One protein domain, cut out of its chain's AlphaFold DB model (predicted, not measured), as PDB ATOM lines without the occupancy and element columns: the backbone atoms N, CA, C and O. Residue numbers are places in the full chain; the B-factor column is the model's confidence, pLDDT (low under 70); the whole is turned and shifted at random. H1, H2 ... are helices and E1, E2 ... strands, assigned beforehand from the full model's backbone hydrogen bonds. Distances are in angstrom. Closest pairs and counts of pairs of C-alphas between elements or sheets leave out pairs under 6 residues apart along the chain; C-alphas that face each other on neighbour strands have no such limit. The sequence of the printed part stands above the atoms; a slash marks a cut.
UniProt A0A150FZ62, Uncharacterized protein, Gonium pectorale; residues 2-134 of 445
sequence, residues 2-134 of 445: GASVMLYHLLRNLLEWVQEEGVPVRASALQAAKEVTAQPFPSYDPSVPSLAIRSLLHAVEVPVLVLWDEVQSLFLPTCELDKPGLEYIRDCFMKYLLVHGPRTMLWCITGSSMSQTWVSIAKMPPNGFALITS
ATOM      1  N   GLY A   2     161.599 180.270 108.085       79.56
ATOM      2  CA  GLY A   2     162.224 179.020 107.654       79.56
ATOM      3  C   GLY A   2     162.754 178.113 108.778       79.56
ATOM      4  O   GLY A   2     162.798 176.910 108.568       79.56
ATOM      5  N   ALA A   3     163.086 178.620 109.977       84.06
ATOM      6  CA  ALA A   3     163.632 177.778 111.052       84.06
ATOM      7  C   ALA A   3     162.599 176.758 111.562       84.06
ATOM      8  O   ALA A   3     162.901 175.572 111.673       84.06
ATOM      9  N   SER A   4     161.357 177.194 111.801       87.06
ATOM     10  CA  SER A   4     160.262 176.287 112.164       87.06
ATOM     11  C   SER A   4     160.010 175.271 111.055       87.06
ATOM     12  O   SER A   4     159.923 174.081 111.334       87.06
ATOM     13  N   VAL A   5     159.954 175.721 109.795       85.94
ATOM     14  CA  VAL A   5     159.749 174.852 108.623       85.94
ATOM     15  C   VAL A   5     160.831 173.777 108.537       85.94
ATOM     16  O   VAL A   5     160.515 172.594 108.445       85.94
ATOM     17  N   MET A   6     162.096 174.173 108.651       86.88
ATOM     18  CA  MET A   6     163.243 173.270 108.638       86.88
ATOM     19  C   MET A   6     163.154 172.218 109.754       86.88
ATOM     20  O   MET A   6     163.377 171.036 109.504       86.88
ATOM     21  N   LEU A   7     162.768 172.618 110.969       89.50
ATOM     22  CA  LEU A   7     162.608 171.689 112.092       89.50
ATOM     23  C   LEU A   7     161.396 170.764 111.931       89.50
ATOM     24  O   LEU A   7     161.478 169.601 112.308       89.50
ATOM     25  N   TYR A   8     160.291 171.222 111.341       90.12
ATOM     26  CA  TYR A   8     159.169 170.339 111.010       90.12
ATOM     27  C   TYR A   8     159.558 169.291 109.961       90.12
ATOM     28  O   TYR A   8     159.181 168.128 110.098       90.12
ATOM     29  N   HIS A   9     160.339 169.672 108.944       88.88
ATOM     30  CA  HIS A   9     160.891 168.715 107.981       88.88
ATOM     31  C   HIS A   9     161.827 167.710 108.653       88.88
ATOM     32  O   HIS A   9     161.687 166.512 108.432       88.88
ATOM     33  N   LEU A  10     162.716 168.169 109.536       89.88
ATOM     34  CA  LEU A  10     163.583 167.271 110.295       89.88
ATOM     35  C   LEU A  10     162.778 166.304 111.179       89.88
ATOM     36  O   LEU A  10     163.078 165.116 111.206       89.88
ATOM     37  N   LEU A  11     161.735 166.779 111.869       93.38
ATOM     38  CA  LEU A  11     160.864 165.924 112.680       93.38
ATOM     39  C   LEU A  11     160.164 164.851 111.832       93.38
ATOM     40  O   LEU A  11     160.081 163.705 112.267       93.38
ATOM     41  N   ARG A  12     159.701 165.200 110.625       93.19
ATOM     42  CA  ARG A  12     159.128 164.236 109.669       93.19
ATOM     43  C   ARG A  12     160.136 163.165 109.279       93.19
ATOM     44  O   ARG A  12     159.836 161.990 109.457       93.19
ATOM     45  N   ASN A  13     161.338 163.568 108.875       92.12
ATOM     46  CA  ASN A  13     162.397 162.633 108.500       92.12
ATOM     47  C   ASN A  13     162.777 161.706 109.668       92.12
ATOM     48  O   ASN A  13     163.041 160.527 109.468       92.12
ATOM     49  N   LEU A  14     162.780 162.215 110.906       93.12
ATOM     50  CA  LEU A  14     163.037 161.394 112.094       93.12
ATOM     51  C   LEU A  14     161.904 160.401 112.380       93.12
ATOM     52  O   LEU A  14     162.172 159.285 112.814       93.12
ATOM     53  N   LEU A  15     160.645 160.781 112.155       95.56
ATOM     54  CA  LEU A  15     159.508 159.868 112.291       95.56
ATOM     55  C   LEU A  15     159.526 158.771 111.223       95.56
ATOM     56  O   LEU A  15     159.259 157.616 111.549       95.56
ATOM     57  N   GLU A  16     159.857 159.132 109.983       94.94
ATOM     58  CA  GLU A  16     160.065 158.189 108.881       94.94
ATOM     59  C   GLU A  16     161.197 157.221 109.222       94.94
ATOM     60  O   GLU A  16     160.976 156.017 109.214       94.94
ATOM     61  N   TRP A  17     162.348 157.726 109.672       92.62
ATOM     62  CA  TRP A  17     163.468 156.905 110.134       92.62
ATOM     63  C   TRP A  17     163.068 155.908 111.233       92.62
ATOM     64  O   TRP A  17     163.364 154.720 111.122       92.62
ATOM     65  N   VAL A  18     162.352 156.352 112.274       93.75
ATOM     66  CA  VAL A  18     161.880 155.455 113.348       93.75
ATOM     67  C   VAL A  18     160.986 154.345 112.795       93.75
ATOM     68  O   VAL A  18     161.052 153.208 113.265       93.75
ATOM     69  N   GLN A  19     160.145 154.664 111.811       93.00
ATOM     70  CA  GLN A  19     159.214 153.717 111.213       93.00
ATOM     71  C   GLN A  19     159.898 152.743 110.245       93.00
ATOM     72  O   GLN A  19     159.638 151.545 110.324       93.00
ATOM     73  N   GLU A  20     160.724 153.247 109.332       94.31
ATOM     74  CA  GLU A  20     161.365 152.467 108.268       94.31
ATOM     75  C   GLU A  20     162.471 151.563 108.815       94.31
ATOM     76  O   GLU A  20     162.520 150.382 108.476       94.31
ATOM     77  N   GLU A  21     163.295 152.079 109.729       90.12
ATOM     78  CA  GLU A  21     164.411 151.335 110.331       90.12
ATOM     79  C   GLU A  21     164.000 150.568 111.601       90.12
ATOM     80  O   GLU A  21     164.815 149.886 112.223       90.12
ATOM     81  N   GLY A  22     162.731 150.673 112.020       90.50
ATOM     82  CA  GLY A  22     162.193 149.945 113.173       90.50
ATOM     83  C   GLY A  22     162.863 150.306 114.502       90.50
ATOM     84  O   GLY A  22     163.052 149.441 115.359       90.50
ATOM     85  N   VAL A  23     163.244 151.573 114.680       91.62
ATOM     86  CA  VAL A  23     164.002 152.025 115.853       91.62
ATOM     87  C   VAL A  23     163.120 151.987 117.105       91.62
ATOM     88  O   VAL A  23     162.067 152.628 117.130       91.62
ATOM     89  N   PRO A  24     163.531 151.292 118.183       93.50
ATOM     90  CA  PRO A  24     162.770 151.266 119.427       93.50
ATOM     91  C   PRO A  24     162.708 152.647 120.085       93.50
ATOM     92  O   PRO A  24     163.725 153.208 120.507       93.50
ATOM     93  N   VAL A  25     161.493 153.190 120.179       94.88
ATOM     94  CA  VAL A  25     161.198 154.483 120.803       94.88
ATOM     95  C   VAL A  25     159.991 154.342 121.717       94.88
ATOM     96  O   VAL A  25     158.989 153.723 121.350       94.88
ATOM     97  N   ARG A  26     160.036 154.982 122.890       95.88
ATOM     98  CA  ARG A  26     158.894 155.009 123.812       95.88
ATOM     99  C   ARG A  26     157.626 155.515 123.113       95.88
ATOM    100  O   ARG A  26     157.577 156.652 122.637       95.88
ATOM    101  N   ALA A  27     156.565 154.707 123.149       93.00
ATOM    102  CA  ALA A  27     155.311 154.960 122.430       93.00
ATOM    103  C   ALA A  27     154.693 156.344 122.709       93.00
ATOM    104  O   ALA A  27     154.185 156.987 121.794       93.00
ATOM    105  N   SER A  28     154.782 156.839 123.950       93.88
ATOM    106  CA  SER A  28     154.257 158.158 124.323       93.88
ATOM    107  C   SER A  28     154.967 159.311 123.604       93.88
ATOM    108  O   SER A  28     154.321 160.276 123.207       93.88
ATOM    109  N   ALA A  29     156.287 159.218 123.419       94.31
ATOM    110  CA  ALA A  29     157.067 160.240 122.721       94.31
ATOM    111  C   ALA A  29     156.850 160.170 121.205       94.31
ATOM    112  O   ALA A  29     156.717 161.205 120.555       94.31
ATOM    113  N   LEU A  30     156.743 158.951 120.659       94.44
ATOM    114  CA  LEU A  30     156.413 158.731 119.252       94.44
ATOM    115  C   LEU A  30     155.034 159.311 118.900       94.44
ATOM    116  O   LEU A  30     154.887 159.984 117.881       94.44
ATOM    117  N   GLN A  31     154.034 159.088 119.754       94.56
ATOM    118  CA  GLN A  31     152.688 159.626 119.566       94.56
ATOM    119  C   GLN A  31     152.671 161.163 119.636       94.56
ATOM    120  O   GLN A  31     152.139 161.803 118.732       94.56
ATOM    121  N   ALA A  32     153.328 161.760 120.636       93.44
ATOM    122  CA  ALA A  32     153.424 163.217 120.762       93.44
ATOM    123  C   ALA A  32     154.114 163.872 119.546       93.44
ATOM    124  O   ALA A  32     153.671 164.907 119.050       93.44
ATOM    125  N   ALA A  33     155.172 163.250 119.018       94.44
ATOM    126  CA  ALA A  33     155.848 163.721 117.809       94.44
ATOM    127  C   ALA A  33     154.940 163.656 116.564       94.44
ATOM    128  O   ALA A  33     154.920 164.596 115.762       94.44
ATOM    129  N   LYS A  34     154.143 162.588 116.415       93.88
ATOM    130  CA  LYS A  34     153.149 162.461 115.333       93.88
ATOM    131  C   LYS A  34     152.070 163.539 115.423       93.88
ATOM    132  O   LYS A  34     151.727 164.130 114.404       93.88
ATOM    133  N   GLU A  35     151.585 163.836 116.626       92.88
ATOM    134  CA  GLU A  35     150.591 164.890 116.859       92.88
ATOM    135  C   GLU A  35     151.115 166.266 116.455       92.88
ATOM    136  O   GLU A  35     150.436 166.974 115.717       92.88
ATOM    137  N   VAL A  36     152.342 166.620 116.853       91.06
ATOM    138  CA  VAL A  36     152.989 167.879 116.440       91.06
ATOM    139  C   VAL A  36     153.112 167.964 114.916       91.06
ATOM    140  O   VAL A  36     152.845 169.006 114.329       91.06
ATOM    141  N   THR A  37     153.445 166.857 114.257       89.25
ATOM    142  CA  THR A  37     153.627 166.807 112.797       89.25
ATOM    143  C   THR A  37     152.312 166.880 112.009       89.25
ATOM    144  O   THR A  37     152.302 167.322 110.856       89.25
ATOM    145  N   ALA A  38     151.208 166.441 112.622       86.44
ATOM    146  CA  ALA A  38     149.863 166.460 112.051       86.44
ATOM    147  C   ALA A  38     149.158 167.821 112.199       86.44
ATOM    148  O   ALA A  38     148.134 168.051 111.552       86.44
ATOM    149  N   GLN A  39     149.684 168.728 113.029       81.06
ATOM    150  CA  GLN A  39     149.128 170.069 113.174       81.06
ATOM    151  C   GLN A  39     149.298 170.872 111.866       81.06
ATOM    152  O   GLN A  39     150.376 170.858 111.263       81.06
ATOM    153  N   PRO A  40     148.258 171.588 111.397       71.00
ATOM    154  CA  PRO A  40     148.327 172.369 110.164       71.00
ATOM    155  C   PRO A  40     149.282 173.550 110.342       71.00
ATOM    156  O   PRO A  40     148.898 174.493 111.020       71.00
ATOM    157  N   PHE A  41     150.500 173.462 109.772       66.38
ATOM    158  CA  PHE A  41     151.642 174.397 109.905       66.38
ATOM    159  C   PHE A  41     151.358 175.634 110.779       66.38
ATOM    160  O   PHE A  41     151.190 176.744 110.260       66.38
ATOM    161  N   PRO A  42     151.272 175.466 112.110       56.12
ATOM    162  CA  PRO A  42     150.843 176.542 112.969       56.12
ATOM    163  C   PRO A  42     152.061 177.054 113.729       56.12
ATOM    164  O   PRO A  42     152.825 176.301 114.330       56.12
ATOM    165  N   SER A  43     152.191 178.373 113.755       57.19
ATOM    166  CA  SER A  43     153.142 179.146 114.551       57.19
ATOM    167  C   SER A  43     154.525 179.397 113.943       57.19
ATOM    168  O   SER A  43     155.243 178.528 113.450       57.19
ATOM    169  N   TYR A  44     154.913 180.662 114.086       67.75
ATOM    170  CA  TYR A  44     156.250 181.201 113.883       67.75
ATOM    171  C   TYR A  44     157.256 180.712 114.939       67.75
ATOM    172  O   TYR A  44     158.372 181.219 114.971       67.75
ATOM    173  N   ASP A  45     156.876 179.767 115.809       85.12
ATOM    174  CA  ASP A  45     157.676 179.373 116.960       85.12
ATOM    175  C   ASP A  45     158.466 178.080 116.680       85.12
ATOM    176  O   ASP A  45     157.893 176.985 116.653       85.12
ATOM    177  N   PRO A  46     159.792 178.163 116.476       87.31
ATOM    178  CA  PRO A  46     160.630 176.990 116.263       87.31
ATOM    179  C   PRO A  46     160.834 176.163 117.549       87.31
ATOM    180  O   PRO A  46     161.467 175.103 117.501       87.31
ATOM    181  N   SER A  47     160.315 176.601 118.705       88.50
ATOM    182  CA  SER A  47     160.352 175.852 119.968       88.50
ATOM    183  C   SER A  47     159.516 174.575 119.930       88.50
ATOM    184  O   SER A  47     159.975 173.542 120.416       88.50
ATOM    185  N   VAL A  48     158.351 174.604 119.278       90.38
ATOM    186  CA  VAL A  48     157.411 173.475 119.230       90.38
ATOM    187  C   VAL A  48     158.022 172.247 118.536       90.38
ATOM    188  O   VAL A  48     158.174 171.214 119.199       90.38
ATOM    189  N   PRO A  49     158.453 172.316 117.257       91.25
ATOM    190  CA  PRO A  49     159.086 171.170 116.608       91.25
ATOM    191  C   PRO A  49     160.432 170.811 117.258       91.25
ATOM    192  O   PRO A  49     160.758 169.634 117.374       91.25
ATOM    193  N   SER A  50     161.189 171.793 117.764       91.88
ATOM    194  CA  SER A  50     162.441 171.552 118.500       91.88
ATOM    195  C   SER A  50     162.225 170.667 119.731       91.88
ATOM    196  O   SER A  50     162.926 169.671 119.899       91.88
ATOM    197  N   LEU A  51     161.241 170.976 120.581       93.00
ATOM    198  CA  LEU A  51     160.937 170.193 121.784       93.00
ATOM    199  C   LEU A  51     160.435 168.784 121.449       93.00
ATOM    200  O   LEU A  51     160.804 167.829 122.139       93.00
ATOM    201  N   ALA A  52     159.645 168.644 120.382       93.88
ATOM    202  CA  ALA A  52     159.186 167.346 119.897       93.88
ATOM    203  C   ALA A  52     160.360 166.470 119.430       93.88
ATOM    204  O   ALA A  52     160.471 165.327 119.871       93.88
ATOM    205  N   ILE A  53     161.281 167.027 118.631       94.75
ATOM    206  CA  ILE A  53     162.508 166.338 118.200       94.75
ATOM    207  C   ILE A  53     163.314 165.885 119.416       94.75
ATOM    208  O   ILE A  53     163.658 164.714 119.530       94.75
ATOM    209  N   ARG A  54     163.584 166.793 120.362       94.00
ATOM    210  CA  ARG A  54     164.355 166.468 121.573       94.00
ATOM    211  C   ARG A  54     163.711 165.321 122.347       94.00
ATOM    212  O   ARG A  54     164.391 164.362 122.699       94.00
ATOM    213  N   SER A  55     162.402 165.400 122.577       94.31
ATOM    214  CA  SER A  55     161.652 164.380 123.315       94.31
ATOM    215  C   SER A  55     161.680 163.024 122.611       94.31
ATOM    216  O   SER A  55     161.845 162.002 123.274       94.31
ATOM    217  N   LEU A  56     161.562 163.017 121.279       95.25
ATOM    218  CA  LEU A  56     161.649 161.811 120.461       95.25
ATOM    219  C   LEU A  56     163.038 161.169 120.566       95.25
ATOM    220  O   LEU A  56     163.140 159.985 120.873       95.25
ATOM    221  N   LEU A  57     164.107 161.953 120.389       94.38
ATOM    222  CA  LEU A  57     165.482 161.453 120.459       94.38
ATOM    223  C   LEU A  57     165.827 160.921 121.864       94.38
ATOM    224  O   LEU A  57     166.446 159.869 121.990       94.38
ATOM    225  N   HIS A  58     165.368 161.584 122.932       93.69
ATOM    226  CA  HIS A  58     165.521 161.096 124.312       93.69
ATOM    227  C   HIS A  58     164.720 159.832 124.633       93.69
ATOM    228  O   HIS A  58     164.993 159.176 125.640       93.69
ATOM    229  N   ALA A  59     163.731 159.500 123.810       94.94
ATOM    230  CA  ALA A  59     162.914 158.311 123.964       94.94
ATOM    231  C   ALA A  59     163.445 157.101 123.185       94.94
ATOM    232  O   ALA A  59     162.849 156.033 123.311       94.94
ATOM    233  N   VAL A  60     164.528 157.253 122.414       95.00
ATOM    234  CA  VAL A  60     165.214 156.140 121.746       95.00
ATOM    235  C   VAL A  60     165.852 155.234 122.795       95.00
ATOM    236  O   VAL A  60     166.646 155.682 123.626       95.00
ATOM    237  N   GLU A  61     165.496 153.953 122.755       94.00
ATOM    238  CA  GLU A  61     165.818 152.980 123.809       94.00
ATOM    239  C   GLU A  61     167.113 152.200 123.540       94.00
ATOM    240  O   GLU A  61     167.607 151.489 124.415       94.00
ATOM    241  N   VAL A  62     167.687 152.356 122.347       93.00
ATOM    242  CA  VAL A  62     168.902 151.662 121.903       93.00
ATOM    243  C   VAL A  62     170.021 152.650 121.567       93.00
ATOM    244  O   VAL A  62     169.735 153.789 121.200       93.00
ATOM    245  N   PRO A  63     171.300 152.247 121.661       93.56
ATOM    246  CA  PRO A  63     172.398 153.053 121.148       93.56
ATOM    247  C   PRO A  63     172.275 153.283 119.635       93.56
ATOM    248  O   PRO A  63     172.099 152.330 118.879       93.56
ATOM    249  N   VAL A  64     172.416 154.532 119.195       91.44
ATOM    250  CA  VAL A  64     172.362 154.939 117.787       91.44
ATOM    251  C   VAL A  64     173.587 155.785 117.449       91.44
ATOM    252  O   VAL A  64     173.914 156.744 118.150       91.44
ATOM    253  N   LEU A  65     174.256 155.442 116.348       90.12
ATOM    254  CA  LEU A  65     175.246 156.304 115.708       90.12
ATOM    255  C   LEU A  65     174.527 157.183 114.684       90.12
ATOM    256  O   LEU A  65     173.984 156.671 113.708       90.12
ATOM    257  N   VAL A  66     174.534 158.495 114.903       87.50
ATOM    258  CA  VAL A  66     173.961 159.468 113.972       87.50
ATOM    259  C   VAL A  66     175.088 160.062 113.141       87.50
ATOM    260  O   VAL A  66     175.939 160.778 113.671       87.50
ATOM    261  N   LEU A  67     175.094 159.754 111.845       89.00
ATOM    262  CA  LEU A  67     175.991 160.369 110.872       89.00
ATOM    263  C   LEU A  67     175.298 161.599 110.288       89.00
ATOM    264  O   LEU A  67     174.350 161.474 109.515       89.00
ATOM    265  N   TRP A  68     175.753 162.781 110.687       86.44
ATOM    266  CA  TRP A  68     175.282 164.036 110.127       86.44
ATOM    267  C   TRP A  68     176.278 164.546 109.098       86.44
ATOM    268  O   TRP A  68     177.299 165.142 109.446       86.44
ATOM    269  N   ASP A  69     175.961 164.307 107.831       87.19
ATOM    270  CA  ASP A  69     176.769 164.789 106.721       87.19
ATOM    271  C   ASP A  69     176.487 166.278 106.442       87.19
ATOM    272  O   ASP A  69     175.331 166.705 106.466       87.19
ATOM    273  N   GLU A  70     177.529 167.071 106.190       85.69
ATOM    274  CA  GLU A  70     177.437 168.474 105.752       85.69
ATOM    275  C   GLU A  70     176.687 169.421 106.712       85.69
ATOM    276  O   GLU A  70     175.802 170.193 106.316       85.69
ATOM    277  N   VAL A  71     177.058 169.415 107.998       85.94
ATOM    278  CA  VAL A  71     176.369 170.188 109.054       85.94
ATOM    279  C   VAL A  71     176.350 171.698 108.819       85.94
ATOM    280  O   VAL A  71     175.461 172.392 109.320       85.94
ATOM    281  N   GLN A  72     177.301 172.239 108.050       82.31
ATOM    282  CA  GLN A  72     177.322 173.664 107.722       82.31
ATOM    283  C   GLN A  72     176.055 174.111 107.002       82.31
ATOM    284  O   GLN A  72     175.686 175.275 107.120       82.31
ATOM    285  N   SER A  73     175.364 173.200 106.309       81.31
ATOM    286  CA  SER A  73     174.087 173.476 105.649       81.31
ATOM    287  C   SER A  73     172.993 173.912 106.631       81.31
ATOM    288  O   SER A  73     172.012 174.519 106.228       81.31
ATOM    289  N   LEU A  74     173.158 173.666 107.933       79.00
ATOM    290  CA  LEU A  74     172.250 174.153 108.978       79.00
ATOM    291  C   LEU A  74     172.659 175.520 109.515       79.00
ATOM    292  O   LEU A  74     171.824 176.272 110.013       79.00
ATOM    293  N   PHE A  75     173.958 175.816 109.476       78.12
ATOM    294  CA  PHE A  75     174.506 177.098 109.913       78.12
ATOM    295  C   PHE A  75     174.397 178.162 108.815       78.12
ATOM    296  O   PHE A  75     174.315 179.348 109.126       78.12
ATOM    297  N   LEU A  76     174.374 177.727 107.553       73.88
ATOM    298  CA  LEU A  76     174.138 178.509 106.343       73.88
ATOM    299  C   LEU A  76     173.156 177.760 105.422       73.88
ATOM    300  O   LEU A  76     173.552 177.226 104.385       73.88
ATOM    301  N   PRO A  77     171.877 177.673 105.806       66.94
ATOM    302  CA  PRO A  77     170.867 177.035 104.988       66.94
ATOM    303  C   PRO A  77     170.646 177.787 103.685       66.94
ATOM    304  O   PRO A  77     170.679 179.013 103.623       66.94
ATOM    305  N   THR A  78     170.379 177.012 102.639       64.88
ATOM    306  CA  THR A  78     170.027 177.509 101.306       64.88
ATOM    307  C   THR A  78     168.623 178.112 101.256       64.88
ATOM    308  O   THR A  78     168.278 178.779 100.284       64.88
ATOM    309  N   CYS A  79     167.804 177.890 102.289       64.69
ATOM    310  CA  CYS A  79     166.518 178.553 102.455       64.69
ATOM    311  C   CYS A  79     166.681 179.902 103.169       64.69
ATOM    312  O   CYS A  79     167.539 180.062 104.036       64.69
ATOM    313  N   GLU A  80     165.833 180.874 102.825       68.25
ATOM    314  CA  GLU A  80     165.845 182.199 103.448       68.25
ATOM    315  C   GLU A  80     165.470 182.104 104.937       68.25
ATOM    316  O   GLU A  80     164.296 182.066 105.325       68.25
ATOM    317  N   LEU A  81     166.490 182.043 105.794       74.31
ATOM    318  CA  LEU A  81     166.346 182.249 107.227       74.31
ATOM    319  C   LEU A  81     166.656 183.697 107.574       74.31
ATOM    320  O   LEU A  81     167.685 184.252 107.194       74.31
ATOM    321  N   ASP A  82     165.778 184.292 108.373       80.38
ATOM    322  CA  ASP A  82     166.088 185.522 109.071       80.38
ATOM    323  C   ASP A  82     167.168 185.267 110.132       80.38
ATOM    324  O   ASP A  82     167.319 184.159 110.656       80.38
ATOM    325  N   LYS A  83     167.928 186.313 110.473       83.12
ATOM    326  CA  LYS A  83     169.007 186.234 111.467       83.12
ATOM    327  C   LYS A  83     168.566 185.575 112.794       83.12
ATOM    328  O   LYS A  83     169.290 184.690 113.249       83.12
ATOM    329  N   PRO A  84     167.396 185.903 113.381       87.06
ATOM    330  CA  PRO A  84     166.915 185.226 114.588       87.06
ATOM    331  C   PRO A  84     166.683 183.722 114.397       87.06
ATOM    332  O   PRO A  84     166.964 182.934 115.297       87.06
ATOM    333  N   GLY A  85     166.199 183.304 113.223       86.56
ATOM    334  CA  GLY A  85     166.027 181.894 112.883       86.56
ATOM    335  C   GLY A  85     167.358 181.142 112.831       86.56
ATOM    336  O   GLY A  85     167.473 180.070 113.423       86.56
ATOM    337  N   LEU A  86     168.377 181.722 112.190       85.69
ATOM    338  CA  LEU A  86     169.737 181.161 112.146       85.69
ATOM    339  C   LEU A  86     170.348 181.025 113.543       85.69
ATOM    340  O   LEU A  86     170.896 179.978 113.889       85.69
ATOM    341  N   GLU A  87     170.234 182.078 114.352       88.88
ATOM    342  CA  GLU A  87     170.720 182.089 115.732       88.88
ATOM    343  C   GLU A  87     169.990 181.041 116.575       88.88
ATOM    344  O   GLU A  87     170.638 180.290 117.296       88.88
ATOM    345  N   TYR A  88     168.672 180.882 116.419       90.50
ATOM    346  CA  TYR A  88     167.930 179.831 117.111       90.50
ATOM    347  C   TYR A  88     168.401 178.420 116.720       90.50
ATOM    348  O   TYR A  88     168.633 177.578 117.596       90.50
ATOM    349  N   ILE A  89     168.569 178.142 115.420       90.44
ATOM    350  CA  ILE A  89     169.062 176.839 114.952       90.44
ATOM    351  C   ILE A  89     170.452 176.561 115.534       90.44
ATOM    352  O   ILE A  89     170.656 175.506 116.133       90.44
ATOM    353  N   ARG A  90     171.388 177.509 115.429       90.81
ATOM    354  CA  ARG A  90     172.769 177.352 115.909       90.81
ATOM    355  C   ARG A  90     172.853 177.274 117.439       90.81
ATOM    356  O   ARG A  90     173.373 176.301 117.984       90.81
ATOM    357  N   ASP A  91     172.344 178.287 118.130       90.62
ATOM    358  CA  ASP A  91     172.627 178.542 119.548       90.62
ATOM    359  C   ASP A  91     171.716 177.765 120.494       90.62
ATOM    360  O   ASP A  91     172.116 177.462 121.622       90.62
ATOM    361  N   CYS A  92     170.504 177.427 120.042       89.62
ATOM    362  CA  CYS A  92     169.501 176.759 120.867       89.62
ATOM    363  C   CYS A  92     169.289 175.303 120.457       89.62
ATOM    364  O   CYS A  92     169.333 174.421 121.315       89.62
ATOM    365  N   PHE A  93     169.008 175.033 119.180       90.75
ATOM    366  CA  PHE A  93     168.680 173.681 118.720       90.75
ATOM    367  C   PHE A  93     169.924 172.798 118.586       90.75
ATOM    368  O   PHE A  93     170.043 171.804 119.304       90.75
ATOM    369  N   MET A  94     170.873 173.192 117.737       88.94
ATOM    370  CA  MET A  94     172.088 172.420 117.472       88.94
ATOM    371  C   MET A  94     172.945 172.289 118.720       88.94
ATOM    372  O   MET A  94     173.327 171.182 119.088       88.94
ATOM    373  N   LYS A  95     173.174 173.392 119.438       88.56
ATOM    374  CA  LYS A  95     173.903 173.336 120.704       88.56
ATOM    375  C   LYS A  95     173.291 172.327 121.682       88.56
ATOM    376  O   LYS A  95     174.025 171.568 122.311       88.56
ATOM    377  N   TYR A  96     171.962 172.295 121.810       89.06
ATOM    378  CA  TYR A  96     171.303 171.329 122.686       89.06
ATOM    379  C   TYR A  96     171.575 169.891 122.246       89.06
ATOM    380  O   TYR A  96     171.963 169.088 123.083       89.06
ATOM    381  N   LEU A  97     171.418 169.569 120.959       87.94
ATOM    382  CA  LEU A  97     171.659 168.207 120.469       87.94
ATOM    383  C   LEU A  97     173.097 167.745 120.721       87.94
ATOM    384  O   LEU A  97     173.311 166.612 121.141       87.94
ATOM    385  N   LEU A  98     174.066 168.636 120.512       86.50
ATOM    386  CA  LEU A  98     175.487 168.301 120.588       86.50
ATOM    387  C   LEU A  98     176.037 168.267 122.017       86.50
ATOM    388  O   LEU A  98     176.976 167.527 122.289       86.50
ATOM    389  N   VAL A  99     175.471 169.056 122.934       86.00
ATOM    390  CA  VAL A  99     175.946 169.144 124.328       86.00
ATOM    391  C   VAL A  99     175.057 168.365 125.295       86.00
ATOM    392  O   VAL A  99     175.544 167.728 126.226       86.00
ATOM    393  N   HIS A 100     173.744 168.442 125.103       85.12
ATOM    394  CA  HIS A 100     172.725 167.917 126.015       85.12
ATOM    395  C   HIS A 100     171.906 166.780 125.397       85.12
ATOM    396  O   HIS A 100     170.892 166.385 125.975       85.12
ATOM    397  N   GLY A 101     172.331 166.268 124.239       84.31
ATOM    398  CA  GLY A 101     171.685 165.150 123.570       84.31
ATOM    399  C   GLY A 101     171.601 163.892 124.444       84.31
ATOM    400  O   GLY A 101     172.272 163.769 125.477       84.31
ATOM    401  N   PRO A 102     170.755 162.932 124.052       88.94
ATOM    402  CA  PRO A 102     170.570 161.704 124.808       88.94
ATOM    403  C   PRO A 102     171.845 160.859 124.843       88.94
ATOM    404  O   PRO A 102     172.568 160.747 123.859       88.94
ATOM    405  N   ARG A 103     172.080 160.184 125.977       87.62
ATOM    406  CA  ARG A 103     173.237 159.285 126.170       87.62
ATOM    407  C   ARG A 103     173.232 158.067 125.246       87.62
ATOM    408  O   ARG A 103     174.252 157.400 125.120       87.62
ATOM    409  N   THR A 104     172.086 157.757 124.649       90.88
ATOM    410  CA  THR A 104     171.930 156.693 123.659       90.88
ATOM    411  C   THR A 104     172.415 157.109 122.273       90.88
ATOM    412  O   THR A 104     172.466 156.261 121.395       90.88
ATOM    413  N   MET A 105     172.806 158.368 122.042       90.12
ATOM    414  CA  MET A 105     173.237 158.832 120.722       90.12
ATOM    415  C   MET A 105     174.702 159.244 120.697       90.12
ATOM    416  O   MET A 105     175.154 160.037 121.522       90.12
ATOM    417  N   LEU A 106     175.419 158.747 119.692       89.31
ATOM    418  CA  LEU A 106     176.732 159.242 119.309       89.31
ATOM    419  C   LEU A 106     176.596 160.031 118.006       89.31
ATOM    420  O   LEU A 106     176.197 159.475 116.987       89.31
ATOM    421  N   TRP A 107     176.928 161.320 118.042       87.81
ATOM    422  CA  TRP A 107     176.890 162.192 116.869       87.81
ATOM    423  C   TRP A 107     178.253 162.195 116.181       87.81
ATOM    424  O   TRP A 107     179.254 162.591 116.779       87.81
ATOM    425  N   CYS A 108     178.290 161.779 114.920       89.06
ATOM    426  CA  CYS A 108     179.432 161.957 114.036       89.06
ATOM    427  C   CYS A 108     179.041 162.977 112.975       89.06
ATOM    428  O   CYS A 108     178.036 162.805 112.293       89.06
ATOM    429  N   ILE A 109     179.805 164.056 112.879       87.69
ATOM    430  CA  ILE A 109     179.444 165.214 112.073       87.69
ATOM    431  C   ILE A 109     180.544 165.456 111.055       87.69
ATOM    432  O   ILE A 109     181.721 165.478 111.422       87.69
ATOM    433  N   THR A 110     180.162 165.666 109.802       87.56
ATOM    434  CA  THR A 110     181.076 166.067 108.732       87.56
ATOM    435  C   THR A 110     180.751 167.491 108.271       87.56
ATOM    436  O   THR A 110     179.692 168.052 108.575       87.56
ATOM    437  N   GLY A 111     181.677 168.081 107.523       80.50
ATOM    438  CA  GLY A 111     181.418 169.287 106.761       80.50
ATOM    439  C   GLY A 111     182.481 169.504 105.696       80.50
ATOM    440  O   GLY A 111     183.656 169.216 105.915       80.50
ATOM    441  N   SER A 112     182.059 170.026 104.553       76.00
ATOM    442  CA  SER A 112     182.925 170.463 103.459       76.00
ATOM    443  C   SER A 112     183.304 171.941 103.575       76.00
ATOM    444  O   SER A 112     184.346 172.332 103.058       76.00
ATOM    445  N   SER A 113     182.519 172.752 104.306       80.19
ATOM    446  CA  SER A 113     182.879 174.141 104.646       80.19
ATOM    447  C   SER A 113     183.390 174.287 106.085       80.19
ATOM    448  O   SER A 113     182.738 174.886 106.952       80.19
ATOM    449  N   MET A 114     184.510 173.637 106.391       85.00
ATOM    450  CA  MET A 114     184.989 173.433 107.758       85.00
ATOM    451  C   MET A 114     185.382 174.726 108.469       85.00
ATOM    452  O   MET A 114     185.144 174.838 109.675       85.00
ATOM    453  N   SER A 115     185.919 175.715 107.753       86.19
ATOM    454  CA  SER A 115     186.246 177.028 108.317       86.19
ATOM    455  C   SER A 115     185.001 177.669 108.954       86.19
ATOM    456  O   SER A 115     184.999 178.051 110.130       86.19
ATOM    457  N   GLN A 116     183.891 177.674 108.215       85.12
ATOM    458  CA  GLN A 116     182.612 178.231 108.629       85.12
ATOM    459  C   GLN A 116     181.918 177.369 109.687       85.12
ATOM    460  O   GLN A 116     181.311 177.909 110.619       85.12
ATOM    461  N   THR A 117     182.013 176.042 109.580       88.38
ATOM    462  CA  THR A 117     181.517 175.104 110.598       88.38
ATOM    463  C   THR A 117     182.150 175.400 111.950       88.38
ATOM    464  O   THR A 117     181.442 175.629 112.932       88.38
ATOM    465  N   TRP A 118     183.481 175.493 112.002       89.62
ATOM    466  CA  TRP A 118     184.194 175.800 113.236       89.62
ATOM    467  C   TRP A 118     183.896 177.202 113.757       89.62
ATOM    468  O   TRP A 118     183.720 177.382 114.964       89.62
ATOM    469  N   VAL A 119     183.801 178.200 112.874       88.88
ATOM    470  CA  VAL A 119     183.376 179.556 113.254       88.88
ATOM    471  C   VAL A 119     181.971 179.540 113.862       88.88
ATOM    472  O   VAL A 119     181.732 180.218 114.861       88.88
ATOM    473  N   SER A 120     181.050 178.747 113.318       88.31
ATOM    474  CA  SER A 120     179.682 178.630 113.831       88.31
ATOM    475  C   SER A 120     179.635 177.918 115.183       88.31
ATOM    476  O   SER A 120     178.972 178.402 116.098       88.31
ATOM    477  N   ILE A 121     180.398 176.835 115.353       89.62
ATOM    478  CA  ILE A 121     180.547 176.129 116.637       89.62
ATOM    479  C   ILE A 121     181.137 177.059 117.705       89.62
ATOM    480  O   ILE A 121     180.654 177.086 118.835       89.62
ATOM    481  N   ALA A 122     182.146 177.861 117.354       89.75
ATOM    482  CA  ALA A 122     182.760 178.826 118.266       89.75
ATOM    483  C   ALA A 122     181.807 179.955 118.692       89.75
ATOM    484  O   ALA A 122     181.955 180.492 119.787       89.75
ATOM    485  N   LYS A 123     180.850 180.326 117.831       88.94
ATOM    486  CA  LYS A 123     179.840 181.356 118.117       88.94
ATOM    487  C   LYS A 123     178.726 180.866 119.042       88.94
ATOM    488  O   LYS A 123     178.020 181.707 119.594       88.94
ATOM    489  N   MET A 124     178.563 179.552 119.222       91.25
ATOM    490  CA  MET A 124     177.552 179.024 120.137       91.25
ATOM    491  C   MET A 124     177.816 179.544 121.559       91.25
ATOM    492  O   MET A 124     178.946 179.444 122.048       91.25
ATOM    493  N   PRO A 125     176.797 180.077 122.258       86.81
ATOM    494  CA  PRO A 125     176.978 180.623 123.596       86.81
ATOM    495  C   PRO A 125     177.480 179.521 124.532       86.81
ATOM    496  O   PRO A 125     177.072 178.377 124.363       86.81
ATOM    497  N   PRO A 126     178.300 179.800 125.557       83.06
ATOM    498  CA  PRO A 126     178.804 178.755 126.442       83.06
ATOM    499  C   PRO A 126     177.711 178.178 127.356       83.06
ATOM    500  O   PRO A 126     177.619 176.967 127.475       83.06
ATOM    501  N   ASN A 127     176.811 178.970 127.952       80.50
ATOM    502  CA  ASN A 127     175.777 178.518 128.921       80.50
ATOM    503  C   ASN A 127     176.248 177.368 129.848       80.50
ATOM    504  O   ASN A 127     175.585 176.338 129.950       80.50
ATOM    505  N   GLY A 128     177.435 177.513 130.451       80.44
ATOM    506  CA  GLY A 128     178.066 176.501 131.312       80.44
ATOM    507  C   GLY A 128     178.951 175.463 130.603       80.44
ATOM    508  O   GLY A 128     179.802 174.871 131.259       80.44
ATOM    509  N   PHE A 129     178.821 175.271 129.287       82.38
ATOM    510  CA  PHE A 129     179.614 174.316 128.507       82.38
ATOM    511  C   PHE A 129     179.933 174.818 127.089       82.38
ATOM    512  O   PHE A 129     179.054 174.946 126.231       82.38
ATOM    513  N   ALA A 130     181.212 175.083 126.817       86.88
ATOM    514  CA  ALA A 130     181.672 175.470 125.489       86.88
ATOM    515  C   ALA A 130     181.811 174.224 124.596       86.88
ATOM    516  O   ALA A 130     182.649 173.358 124.846       86.88
ATOM    517  N   LEU A 131     180.999 174.132 123.535       87.56
ATOM    518  CA  LEU A 131     181.044 172.985 122.621       87.56
ATOM    519  C   LEU A 131     182.430 172.849 121.973       87.56
ATOM    520  O   LEU A 131     182.992 171.760 121.957       87.56
ATOM    521  N   ILE A 132     183.018 173.960 121.521       88.25
ATOM    522  CA  ILE A 132     184.314 173.976 120.823       88.25
ATOM    523  C   ILE A 132     185.464 173.318 121.603       88.25
ATOM    524  O   ILE A 132     186.378 172.781 120.989       88.25
ATOM    525  N   THR A 133     185.429 173.326 122.938       84.81
ATOM    526  CA  THR A 133     186.481 172.717 123.773       84.81
ATOM    527  C   THR A 133     186.257 171.231 124.047       84.81
ATOM    528  O   THR A 133     187.082 170.608 124.706       84.81
ATOM    529  N   SER A 134     185.134 170.679 123.591       82.94
ATOM    530  CA  SER A 134     184.623 169.377 124.033       82.94
ATOM    531  C   SER A 134     184.335 168.416 122.878       82.94
ATOM    532  O   SER A 134     183.973 167.265 123.106       82.94
TER     533      SER A 134
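AT A GLANCE: This is residues 2 to 134 of the 445 residues of an uncharacterized protein of Gonium pectorale (UniProt A0A150FZ62). Two groups of helices stand next to each other: H1 packs with the hairpin of H2 and H3 on one side, and on the other H5 packs with the short H4 and with H6, which crosses it. A small ribbon of two parallel strands, E1 and E2, lies near the last residues of H5, while H1 joins the two groups through its first residues. The printed part has 133 residues, in the order H1 H2 H3 E1 H4 H5 E2 H6, and is mostly helix. It is compact, with a radius of gyration of the C-alphas of 14.7 A, and rounded, spanning 39 by 33 by 29 A.

HOW THE PARTS SIT: Begin at E1, residues 64 to 68, and E2, residues 105 to 109, parallel neighbours at 21 degrees. Look there for N 66 and O 106, 2.8 A apart, and N 106 and O 64, 2.9 A apart, both within hydrogen-bond range. Between them in the chain come H4, residues 72 to 75, and H5, residues 83 to 100; this is a strand-helix-strand unit, two parallel strands joined through helices, with a right-handed crossover. The closest C-alphas of H5 and E2 are Leu 98 and Trp 107, 7.3 A apart. H4 touches H5 at Phe 75 and Arg 90, their closest C-alphas, 6.2 A apart. H6, residues 114 to 123, touches H4, with C-alphas 72 and 117 closest at 5.3 A. H6 and H5 only just touch, with 3 pairs of C-alphas within 8 A, Arg 90 and Ser 120 closest at 7.3 A, and are about perpendicular at 87 degrees. H1, residues 2 to 20, touches H5 with residues 2 to 3 alone, Ala 3 and Gly 85 having the closest C-alphas at 5.1 A; the tilt of 36 degrees is only just steep. H1, H5 and H3, residues 47 to 58, form a bundle, helices grouped together, though H3 and H5 are close but not clearly touching. H1 touches H3 at a shallow tilt of 27 degrees, the same way, with C-alphas 8 and 49 closest at 5.7 A. H2, residues 27 to 38, forms a helical hairpin with H3, at a shallow tilt of 28 degrees, opposite ways, with C-alphas 29 and 56 closest at 5.3 A. H2 also touches H1, at residues 8 to 15 alone, with C-alphas 37 and 8 closest at 6.8 A. In H1, H2, H3 and H6 every O i to N i+4 pair is within hydrogen-bond range; in H5 12 of 14 are, and H4 is too short for such a pair.

IN THESE COORDINATES: Find C-alpha 64 at (172.362, 154.939, 117.787), where E1 begins. Find C-alpha 2 at (162.224, 179.020, 107.654); from there H1 runs 26.6 A. H5 runs 23.7 A, H2 16.4 A, H3 16.2 A and H6 14.0 A, ending at C-alpha 123 at (179.840, 181.356, 118.117).

THE WHOLE: The farthest C-alphas, those of Ala 27 and Ser 115, are 40.5 A apart. The printed part has no cut, and no link is long. Mean pLDDT of the printed part is 87.1; look for values under 70 at residues 41 to 44 and 77 to 80.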